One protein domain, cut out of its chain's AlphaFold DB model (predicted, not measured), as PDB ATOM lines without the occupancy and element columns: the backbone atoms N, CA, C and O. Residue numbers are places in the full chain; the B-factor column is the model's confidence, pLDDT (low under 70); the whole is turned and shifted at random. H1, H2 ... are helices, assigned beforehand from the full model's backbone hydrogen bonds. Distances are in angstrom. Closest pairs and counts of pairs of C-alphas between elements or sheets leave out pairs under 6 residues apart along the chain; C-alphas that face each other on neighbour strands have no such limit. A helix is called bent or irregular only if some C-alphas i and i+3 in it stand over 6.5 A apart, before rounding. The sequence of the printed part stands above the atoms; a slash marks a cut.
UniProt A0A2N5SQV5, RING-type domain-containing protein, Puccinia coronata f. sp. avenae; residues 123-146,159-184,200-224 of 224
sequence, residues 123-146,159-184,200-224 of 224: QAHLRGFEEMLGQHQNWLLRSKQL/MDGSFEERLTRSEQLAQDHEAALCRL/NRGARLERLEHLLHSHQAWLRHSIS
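AT A GLANCE: This is residues 123 to 146, 159 to 184 and 200 to 224 of the 224 residues of the protein "RING-type domain-containing protein" of Puccinia coronata f. sp. avenae (UniProt A0A2N5SQV5). Three long helices lie side by side in an elongated bundle, and they run the same way, with their centres at the corners of a triangle. H1, H2 and H3 each touch the other two at shallow tilts, and the helices run along the long axis of the body; the two links that join them in the chain are each cut, with residues 147 to 158 and residues 185 to 199 not printed. The printed part has 75 residues with three named helices, in the order H1, H2, H3, and no named strand; the class is all helix. The whole is compact, with a radius of gyration of the C-alphas of 12.6 A, and the C-alphas span 37 by 21 by 19 A.

HOW THE PARTS SIT: The longest helix is H1, residues 123 to 146. It touches H2, residues 163 to 183; their closest C-alphas are those of Glu 130 and Ser 170, 6.5 A apart. H1 and H2 run the same way at a shallow tilt of 29 degrees. H1 also touches H3, residues 201 to 221, and the closest C-alphas are those of Phe 129 and Glu 209, 7.2 A apart. H1 and H3 run the same way at a shallow tilt of 34 degrees, only just short of steep. H2 and H3 touch as well, closest at the C-alphas of Glu 171 and Leu 208, 6.2 A apart, and run the same way at a shallow tilt of 31 degrees. The three form a bundle, a set of helices side by side, and their packing is mostly aligned. In H2 and H3 every O i to N i+4 pair is within hydrogen-bond range; in H1 19 of 20 are.

IN THESE COORDINATES: H1 begins at C-alpha 123, (159.669, 165.661, 175.254), and measures 36.0 A from first to last C-alpha. It is irregular: C-alphas 143 and 146 are 7.3 A apart, and its line is a rough one. H2 measures 30.3 A and begins at C-alpha 163, (157.506, 171.469, 172.759). H3 measures 30.7 A and ends at C-alpha 221, (141.995, 158.012, 197.727).

THE WHOLE: The two C-alphas farthest apart are those of Leu 146 and Asn 200, 40.1 A. The printed part has two cuts. Residues 147 to 158 are not printed in the link from H1 to H2, and C-alphas 146 and 159 are 28.7 A apart across that cut. Residues 185 to 199 are not printed in the link from H2 to H3, and C-alphas 184 and 200 are 32.3 A apart. Ser 224 is the chain's last residue. The mean pLDDT of the printed part is 83.7; residues 143 to 146, 159 to 160 and 222 to 224 of the model are under 70.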
ATOM      1  N   GLN A 123     160.809 166.097 176.065       92.88
ATOM      2  CA  GLN A 123     159.669 165.661 175.254       92.88
ATOM      3  C   GLN A 123     159.099 164.314 175.716       92.88
ATOM      4  O   GLN A 123     157.882 164.139 175.717       92.88
ATOM      5  N   ALA A 124     159.949 163.355 176.091       92.12
ATOM      6  CA  ALA A 124     159.495 162.066 176.608       92.12
ATOM      7  C   ALA A 124     158.759 162.211 177.947       92.12
ATOM      8  O   ALA A 124     157.698 161.612 178.120       92.12
ATOM      9  N   HIS A 125     159.274 163.046 178.853       92.88
ATOM     10  CA  HIS A 125     158.593 163.365 180.107       92.88
ATOM     11  C   HIS A 125     157.238 164.025 179.871       92.88
ATOM     12  O   HIS A 125     156.236 163.573 180.422       92.88
ATOM     13  N   LEU A 126     157.187 165.028 178.990       92.69
ATOM     14  CA  LEU A 126     155.945 165.718 178.666       92.69
ATOM     15  C   LEU A 126     154.888 164.769 178.089       92.69
ATOM     16  O   LEU A 126     153.735 164.847 178.492       92.69
ATOM     17  N   ARG A 127     155.265 163.831 177.210       90.81
ATOM     18  CA  ARG A 127     154.326 162.809 176.707       90.81
ATOM     19  C   ARG A 127     153.727 161.963 177.834       90.81
ATOM     20  O   ARG A 127     152.528 161.705 177.823       90.81
ATOM     21  N   GLY A 128     154.540 161.558 178.811       90.56
ATOM     22  CA  GLY A 128     154.044 160.826 179.982       90.56
ATOM     23  C   GLY A 128     153.068 161.656 180.825       90.56
ATOM     24  O   GLY A 128     152.048 161.147 181.287       90.56
ATOM     25  N   PHE A 129     153.338 162.954 180.981       92.62
ATOM     26  CA  PHE A 129     152.439 163.876 181.680       92.62
ATOM     27  C   PHE A 129     151.134 164.124 180.926       92.62
ATOM     28  O   PHE A 129     150.075 164.136 181.548       92.62
ATOM     29  N   GLU A 130     151.181 164.261 179.602       90.38
ATOM     30  CA  GLU A 130     149.995 164.373 178.746       90.38
ATOM     31  C   GLU A 130     149.084 163.140 178.877       90.38
ATOM     32  O   GLU A 130     147.864 163.277 178.970       90.38
ATOM     33  N   GLU A 131     149.660 161.937 178.950       88.50
ATOM     34  CA  GLU A 131     148.899 160.707 179.185       88.50
ATOM     35  C   GLU A 131     148.225 160.711 180.567       88.50
ATOM     36  O   GLU A 131     147.025 160.440 180.680       88.50
ATOM     37  N   MET A 132     148.968 161.076 181.617       89.81
ATOM     38  CA  MET A 132     148.429 161.174 182.977       89.81
ATOM     39  C   MET A 132     147.319 162.231 183.072       89.81
ATOM     40  O   MET A 132     146.268 161.981 183.666       89.81
ATOM     41  N   LEU A 133     147.502 163.384 182.426       89.12
ATOM     42  CA  LEU A 133     146.479 164.419 182.291       89.12
ATOM     43  C   LEU A 133     145.216 163.880 181.620       89.12
ATOM     44  O   LEU A 133     144.121 164.113 182.128       89.12
ATOM     45  N   GLY A 134     145.350 163.114 180.537       84.56
ATOM     46  CA  GLY A 134     144.214 162.466 179.882       84.56
ATOM     47  C   GLY A 134     143.453 161.521 180.820       84.56
ATOM     48  O   GLY A 134     142.219 161.511 180.837       84.56
ATOM     49  N   GLN A 135     144.162 160.765 181.662       86.44
ATOM     50  CA  GLN A 135     143.542 159.907 182.680       86.44
ATOM     51  C   GLN A 135     142.793 160.729 183.742       86.44
ATOM     52  O   GLN A 135     141.641 160.417 184.057       86.44
ATOM     53  N   HIS A 136     143.406 161.804 184.248       87.06
ATOM     54  CA  HIS A 136     142.784 162.712 185.217       87.06
ATOM     55  C   HIS A 136     141.531 163.379 184.640       87.06
ATOM     56  O   HIS A 136     140.491 163.417 185.297       87.06
ATOM     57  N   GLN A 137     141.593 163.826 183.384       83.81
ATOM     58  CA  GLN A 137     140.460 164.421 182.685       83.81
ATOM     59  C   GLN A 137     139.308 163.430 182.541       83.81
ATOM     60  O   GLN A 137     138.160 163.764 182.831       83.81
ATOM     61  N   ASN A 138     139.601 162.193 182.138       82.12
ATOM     62  CA  ASN A 138     138.593 161.142 182.026       82.12
ATOM     63  C   ASN A 138     137.926 160.849 183.373       82.12
ATOM     64  O   ASN A 138     136.703 160.688 183.423       82.12
ATOM     65  N   TRP A 139     138.699 160.811 184.461       86.38
ATOM     66  CA  TRP A 139     138.140 160.665 185.803       86.38
ATOM     67  C   TRP A 139     137.246 161.852 186.165       86.38
ATOM     68  O   TRP A 139     136.107 161.646 186.575       86.38
ATOM     69  N   LEU A 140     137.706 163.086 185.945       80.69
ATOM     70  CA  LEU A 140     136.935 164.296 186.239       80.69
ATOM     71  C   LEU A 140     135.631 164.349 185.444       80.69
ATOM     72  O   LEU A 140     134.594 164.704 185.996       80.69
ATOM     73  N   LEU A 141     135.658 163.962 184.168       77.19
ATOM     74  CA  LEU A 141     134.468 163.881 183.323       77.19
ATOM     75  C   LEU A 141     133.484 162.818 183.825       77.19
ATOM     76  O   LEU A 141     132.285 163.078 183.841       77.19
ATOM     77  N   ARG A 142     133.972 161.645 184.257       75.44
ATOM     78  CA  ARG A 142     133.135 160.589 184.857       75.44
ATOM     79  C   ARG A 142     132.557 161.013 186.205       75.44
ATOM     80  O   ARG A 142     131.367 160.847 186.423       75.44
ATOM     81  N   SER A 143     133.371 161.608 187.071       69.81
ATOM     82  CA  SER A 143     132.948 162.147 188.368       69.81
ATOM     83  C   SER A 143     131.884 163.245 188.199       69.81
ATOM     84  O   SER A 143     130.885 163.280 188.915       69.81
ATOM     85  N   LYS A 144     132.015 164.076 187.155       61.28
ATOM     86  CA  LYS A 144     131.032 165.101 186.768       61.28
ATOM     87  C   LYS A 144     129.786 164.570 186.042       61.28
ATOM     88  O   LYS A 144     128.906 165.377 185.741       61.28
ATOM     89  N   GLN A 145     129.634 163.258 185.809       53.94
ATOM     90  CA  GLN A 145     128.430 162.688 185.167       53.94
ATOM     91  C   GLN A 145     127.128 162.882 185.959       53.94
ATOM     92  O   GLN A 145     126.072 162.483 185.474       53.94
ATOM     93  N   LEU A 146     127.149 163.546 187.118       48.22
ATOM     94  CA  LEU A 146     125.920 163.945 187.790       48.22
ATOM     95  C   LEU A 146     125.338 165.290 187.323       48.22
ATOM     96  O   LEU A 146     124.127 165.418 187.444       48.22
ATOM     97  N   MET A 159     147.509 167.198 170.281       60.84
ATOM     98  CA  MET A 159     148.836 167.337 170.901       60.84
ATOM     99  C   MET A 159     149.910 167.555 169.825       60.84
ATOM    100  O   MET A 159     150.986 166.958 169.859       60.84
ATOM    101  N   ASP A 160     149.584 168.374 168.830       69.19
ATOM    102  CA  ASP A 160     150.490 168.868 167.814       69.19
ATOM    103  C   ASP A 160     151.091 170.214 168.252       69.19
ATOM    104  O   ASP A 160     150.663 170.850 169.227       69.19
ATOM    105  N   GLY A 161     152.162 170.597 167.561       84.06
ATOM    106  CA  GLY A 161     152.910 171.819 167.832       84.06
ATOM    107  C   GLY A 161     154.275 171.591 168.474       84.06
ATOM    108  O   GLY A 161     154.749 170.467 168.674       84.06
ATOM    109  N   SER A 162     154.935 172.709 168.754       91.31
ATOM    110  CA  SER A 162     156.247 172.754 169.387       91.31
ATOM    111  C   SER A 162     156.203 172.234 170.828       91.31
ATOM    112  O   SER A 162     155.156 172.182 171.477       91.31
ATOM    113  N   PHE A 163     157.374 171.873 171.358       91.62
ATOM    114  CA  PHE A 163     157.506 171.469 172.759       91.62
ATOM    115  C   PHE A 163     156.957 172.538 173.720       91.62
ATOM    116  O   PHE A 163     156.244 172.205 174.662       91.62
ATOM    117  N   GLU A 164     157.241 173.814 173.453       91.12
ATOM    118  CA  GLU A 164     156.854 174.929 174.323       91.12
ATOM    119  C   GLU A 164     155.332 175.135 174.369       91.12
ATOM    120  O   GLU A 164     154.757 175.359 175.438       91.12
ATOM    121  N   GLU A 165     154.663 175.015 173.220       90.12
ATOM    122  CA  GLU A 165     153.201 175.116 173.122       90.12
ATOM    123  C   GLU A 165     152.518 173.967 173.865       90.12
ATOM    124  O   GLU A 165     151.569 174.184 174.622       90.12
ATOM    125  N   ARG A 166     153.032 172.745 173.692       91.88
ATOM    126  CA  ARG A 166     152.520 171.554 174.374       91.88
ATOM    127  C   ARG A 166     152.717 171.617 175.886       91.88
ATOM    128  O   ARG A 166     151.799 171.264 176.627       91.88
ATOM    129  N   LEU A 167     153.872 172.097 176.351       91.62
ATOM    130  CA  LEU A 167     154.155 172.260 177.779       91.62
ATOM    131  C   LEU A 167     153.206 173.282 178.410       91.62
ATOM    132  O   LEU A 167     152.562 172.979 179.408       91.62
ATOM    133  N   THR A 168     153.036 174.441 177.769       89.56
ATOM    134  CA  THR A 168     152.123 175.501 178.233       89.56
ATOM    135  C   THR A 168     150.680 175.009 178.314       89.56
ATOM    136  O   THR A 168     149.984 175.236 179.301       89.56
ATOM    137  N   ARG A 169     150.226 174.280 177.289       88.94
ATOM    138  CA  ARG A 169     148.889 173.677 177.272       88.94
ATOM    139  C   ARG A 169     148.711 172.648 178.389       88.94
ATOM    140  O   ARG A 169     147.659 172.615 179.019       88.94
ATOM    141  N   SER A 170     149.727 171.822 178.630       90.25
ATOM    142  CA  SER A 170     149.701 170.799 179.680       90.25
ATOM    143  C   SER A 170     149.662 171.416 181.079       90.25
ATOM    144  O   SER A 170     148.899 170.952 181.921       90.25
ATOM    145  N   GLU A 171     150.419 172.491 181.316       91.06
ATOM    146  CA  GLU A 171     150.365 173.265 182.563       91.06
ATOM    147  C   GLU A 171     148.976 173.874 182.788       91.06
ATOM    148  O   GLU A 171     148.403 173.699 183.864       91.06
ATOM    149  N   GLN A 172     148.397 174.518 181.767       87.00
ATOM    150  CA  GLN A 172     147.051 175.089 181.865       87.00
ATOM    151  C   GLN A 172     146.002 174.012 182.170       87.00
ATOM    152  O   GLN A 172     145.163 174.185 183.050       87.00
ATOM    153  N   LEU A 173     146.073 172.868 181.486       86.94
ATOM    154  CA  LEU A 173     145.146 171.765 181.721       86.94
ATOM    155  C   LEU A 173     145.298 171.180 183.132       86.94
ATOM    156  O   LEU A 173     144.306 170.811 183.760       86.94
ATOM    157  N   ALA A 174     146.525 171.102 183.651       89.00
ATOM    158  CA  ALA A 174     146.762 170.678 185.023       89.00
ATOM    159  C   ALA A 174     146.112 171.645 186.025       89.00
ATOM    160  O   ALA A 174     145.428 171.186 186.936       89.00
ATOM    161  N   GLN A 175     146.234 172.958 185.820       85.94
ATOM    162  CA  GLN A 175     145.566 173.970 186.650       85.94
ATOM    163  C   GLN A 175     144.035 173.875 186.560       85.94
ATOM    164  O   GLN A 175     143.339 173.965 187.572       85.94
ATOM    165  N   ASP A 176     143.484 173.628 185.370       83.62
ATOM    166  CA  ASP A 176     142.042 173.442 185.186       83.62
ATOM    167  C   ASP A 176     141.532 172.191 185.924       83.62
ATOM    168  O   ASP A 176     140.436 172.200 186.503       83.62
ATOM    169  N   HIS A 177     142.326 171.113 185.922       85.94
ATOM    170  CA  HIS A 177     142.060 169.907 186.704       85.94
ATOM    171  C   HIS A 177     142.104 170.184 188.202       85.94
ATOM    172  O   HIS A 177     141.168 169.797 188.901       85.94
ATOM    173  N   GLU A 178     143.126 170.889 188.683       85.44
ATOM    174  CA  GLU A 178     143.240 171.304 190.082       85.44
ATOM    175  C   GLU A 178     142.000 172.098 190.510       85.44
ATOM    176  O   GLU A 178     141.299 171.720 191.447       85.44
ATOM    177  N   ALA A 179     141.628 173.125 189.742       82.38
ATOM    178  CA  ALA A 179     140.443 173.930 190.008       82.38
ATOM    179  C   ALA A 179     139.149 173.095 189.997       82.38
ATOM    180  O   ALA A 179     138.205 173.390 190.737       82.38
ATOM    181  N   ALA A 180     139.064 172.064 189.152       82.56
ATOM    182  CA  ALA A 180     137.935 171.140 189.145       82.56
ATOM    183  C   ALA A 180     137.903 170.245 190.394       82.56
ATOM    184  O   ALA A 180     136.818 170.036 190.932       82.56
ATOM    185  N   LEU A 181     139.057 169.770 190.866       81.56
ATOM    186  CA  LEU A 181     139.192 168.999 192.105       81.56
ATOM    187  C   LEU A 181     138.826 169.858 193.329       81.56
ATOM    188  O   LEU A 181     138.031 169.409 194.157       81.56
ATOM    189  N   CYS A 182     139.246 171.130 193.369       81.50
ATOM    190  CA  CYS A 182     138.816 172.103 194.384       81.50
ATOM    191  C   CYS A 182     137.294 172.218 194.469       81.50
ATOM    192  O   CYS A 182     136.718 172.211 195.555       81.50
ATOM    193  N   ARG A 183     136.615 172.306 193.314       81.19
ATOM    194  CA  ARG A 183     135.144 172.391 193.254       81.19
ATOM    195  C   ARG A 183     134.450 171.123 193.756       81.19
ATOM    196  O   ARG A 183     133.296 171.201 194.158       81.19
ATOM    197  N   LEU A 184     135.139 169.983 193.743       77.56
ATOM    198  CA  LEU A 184     134.673 168.721 194.325       77.56
ATOM    199  C   LEU A 184     134.988 168.611 195.829       77.56
ATOM    200  O   LEU A 184     134.759 167.560 196.420       77.56
ATOM    201  N   ASN A 200     162.737 178.445 182.075       86.25
ATOM    202  CA  ASN A 200     163.421 177.177 182.308       86.25
ATOM    203  C   ASN A 200     162.456 175.989 182.141       86.25
ATOM    204  O   ASN A 200     161.621 175.696 183.001       86.25
ATOM    205  N   ARG A 201     162.611 175.264 181.028       89.12
ATOM    206  CA  ARG A 201     161.815 174.072 180.688       89.12
ATOM    207  C   ARG A 201     161.863 172.990 181.760       89.12
ATOM    208  O   ARG A 201     160.851 172.334 181.997       89.12
ATOM    209  N   GLY A 202     163.019 172.795 182.385       88.31
ATOM    210  CA  GLY A 202     163.188 171.774 183.406       88.31
ATOM    211  C   GLY A 202     162.386 172.090 184.664       88.31
ATOM    212  O   GLY A 202     161.614 171.250 185.116       88.31
ATOM    213  N   ALA A 203     162.464 173.334 185.138       87.06
ATOM    214  CA  ALA A 203     161.672 173.815 186.272       87.06
ATOM    215  C   ALA A 203     160.158 173.716 186.005       87.06
ATOM    216  O   ALA A 203     159.378 173.299 186.859       87.06
ATOM    217  N   ARG A 204     159.726 174.050 184.782       91.06
ATOM    218  CA  ARG A 204     158.331 173.878 184.341       91.06
ATOM    219  C   ARG A 204     157.869 172.419 184.405       91.06
ATOM    220  O   ARG A 204     156.795 172.137 184.934       91.06
ATOM    221  N   LEU A 205     158.685 171.489 183.902       92.06
ATOM    222  CA  LEU A 205     158.394 170.054 183.960       92.06
ATOM    223  C   LEU A 205     158.359 169.523 185.396       92.06
ATOM    224  O   LEU A 205     157.487 168.717 185.702       92.06
ATOM    225  N   GLU A 206     159.257 169.983 186.268       90.06
ATOM    226  CA  GLU A 206     159.291 169.600 187.686       90.06
ATOM    227  C   GLU A 206     158.008 170.027 188.415       90.06
ATOM    228  O   GLU A 206     157.380 169.225 189.110       90.06
ATOM    229  N   ARG A 207     157.542 171.261 188.183       87.56
ATOM    230  CA  ARG A 207     156.262 171.736 188.731       87.56
ATOM    231  C   ARG A 207     155.080 170.922 188.225       87.56
ATOM    232  O   ARG A 207     154.219 170.533 189.015       87.56
ATOM    233  N   LEU A 208     155.038 170.660 186.919       90.44
ATOM    234  CA  LEU A 208     153.981 169.848 186.323       90.44
ATOM    235  C   LEU A 208     153.989 168.430 186.909       90.44
ATOM    236  O   LEU A 208     152.929 167.913 187.254       90.44
ATOM    237  N   GLU A 209     155.167 167.826 187.086       92.12
ATOM    238  CA  GLU A 209     155.312 166.519 187.722       92.12
ATOM    239  C   GLU A 209     154.677 166.504 189.113       92.12
ATOM    240  O   GLU A 209     153.860 165.630 189.414       92.12
ATOM    241  N   HIS A 210     155.034 167.471 189.955       88.00
ATOM    242  CA  HIS A 210     154.554 167.537 191.330       88.00
ATOM    243  C   HIS A 210     153.027 167.698 191.382       88.00
ATOM    244  O   HIS A 210     152.333 166.959 192.090       88.00
ATOM    245  N   LEU A 211     152.485 168.615 190.580       87.94
ATOM    246  CA  LEU A 211     151.048 168.863 190.520       87.94
ATOM    247  C   LEU A 211     150.279 167.603 190.096       87.94
ATOM    248  O   LEU A 211     149.300 167.210 190.732       87.94
ATOM    249  N   LEU A 212     150.762 166.906 189.065       89.94
ATOM    250  CA  LEU A 212     150.127 165.685 188.583       89.94
ATOM    251  C   LEU A 212     150.199 164.536 189.591       89.94
ATOM    252  O   LEU A 212     149.196 163.851 189.784       89.94
ATOM    253  N   HIS A 213     151.321 164.350 190.284       89.31
ATOM    254  CA  HIS A 213     151.409 163.346 191.347       89.31
ATOM    255  C   HIS A 213     150.460 163.656 192.510       89.31
ATOM    256  O   HIS A 213     149.839 162.735 193.048       89.31
ATOM    257  N   SER A 214     150.284 164.934 192.854       86.12
ATOM    258  CA  SER A 214     149.325 165.373 193.879       86.12
ATOM    259  C   SER A 214     147.889 165.039 193.472       86.12
ATOM    260  O   SER A 214     147.157 164.405 194.235       86.12
ATOM    261  N   HIS A 215     147.515 165.353 192.227       88.00
ATOM    262  CA  HIS A 215     146.220 164.963 191.665       88.00
ATOM    263  C   HIS A 215     146.032 163.449 191.706       88.00
ATOM    264  O   HIS A 215     145.023 162.958 192.212       88.00
ATOM    265  N   GLN A 216     147.018 162.693 191.221       88.12
ATOM    266  CA  GLN A 216     146.940 161.240 191.155       88.12
ATOM    267  C   GLN A 216     146.774 160.613 192.544       88.12
ATOM    268  O   GLN A 216     146.018 159.649 192.694       88.12
ATOM    269  N   ALA A 217     147.444 161.160 193.562       84.75
ATOM    270  CA  ALA A 217     147.270 160.732 194.940       84.75
ATOM    271  C   ALA A 217     145.805 160.886 195.374       84.75
ATOM    272  O   ALA A 217     145.214 159.908 195.828       84.75
ATOM    273  N   TRP A 218     145.176 162.047 195.178       78.56
ATOM    274  CA  TRP A 218     143.771 162.251 195.565       78.56
ATOM    275  C   TRP A 218     142.804 161.360 194.796       78.56
ATOM    276  O   TRP A 218     141.915 160.751 195.393       78.56
ATOM    277  N   LEU A 219     143.019 161.212 193.490       82.00
ATOM    278  CA  LEU A 219     142.193 160.350 192.652       82.00
ATOM    279  C   LEU A 219     142.177 158.906 193.166       82.00
ATOM    280  O   LEU A 219     141.113 158.289 193.205       82.00
ATOM    281  N   ARG A 220     143.316 158.381 193.636       82.00
ATOM    282  CA  ARG A 220     143.377 157.046 194.256       82.00
ATOM    283  C   ARG A 220     142.598 156.970 195.572       82.00
ATOM    284  O   ARG A 220     141.867 156.006 195.761       82.00
ATOM    285  N   HIS A 221     142.714 157.977 196.442       74.00
ATOM    286  CA  HIS A 221     141.995 158.012 197.727       74.00
ATOM    287  C   HIS A 221     140.475 158.164 197.562       74.00
ATOM    288  O   HIS A 221     139.723 157.782 198.446       74.00
ATOM    289  N   SER A 222     140.006 158.711 196.438       65.06
ATOM    290  CA  SER A 222     138.571 158.889 196.170       65.06
ATOM    291  C   SER A 222     137.839 157.629 195.674       65.06
ATOM    292  O   SER A 222     136.614 157.641 195.579       65.06
ATOM    293  N   ILE A 223     138.573 156.567 195.310       59.06
ATOM    294  CA  ILE A 223     138.022 155.310 194.759       59.06
ATOM    295  C   ILE A 223     137.932 154.204 195.834       59.06
ATOM    296  O   ILE A 223     137.243 153.207 195.615       59.06
ATOM    297  N   SER A 224     138.606 154.371 196.979       51.47
ATOM    298  CA  SER A 224     138.530 153.481 198.152       51.47
ATOM    299  C   SER A 224     137.377 153.842 199.078       51.47
ATOM    300  O   SER A 224     136.674 152.910 199.521       51.47
TER     301      SER A 224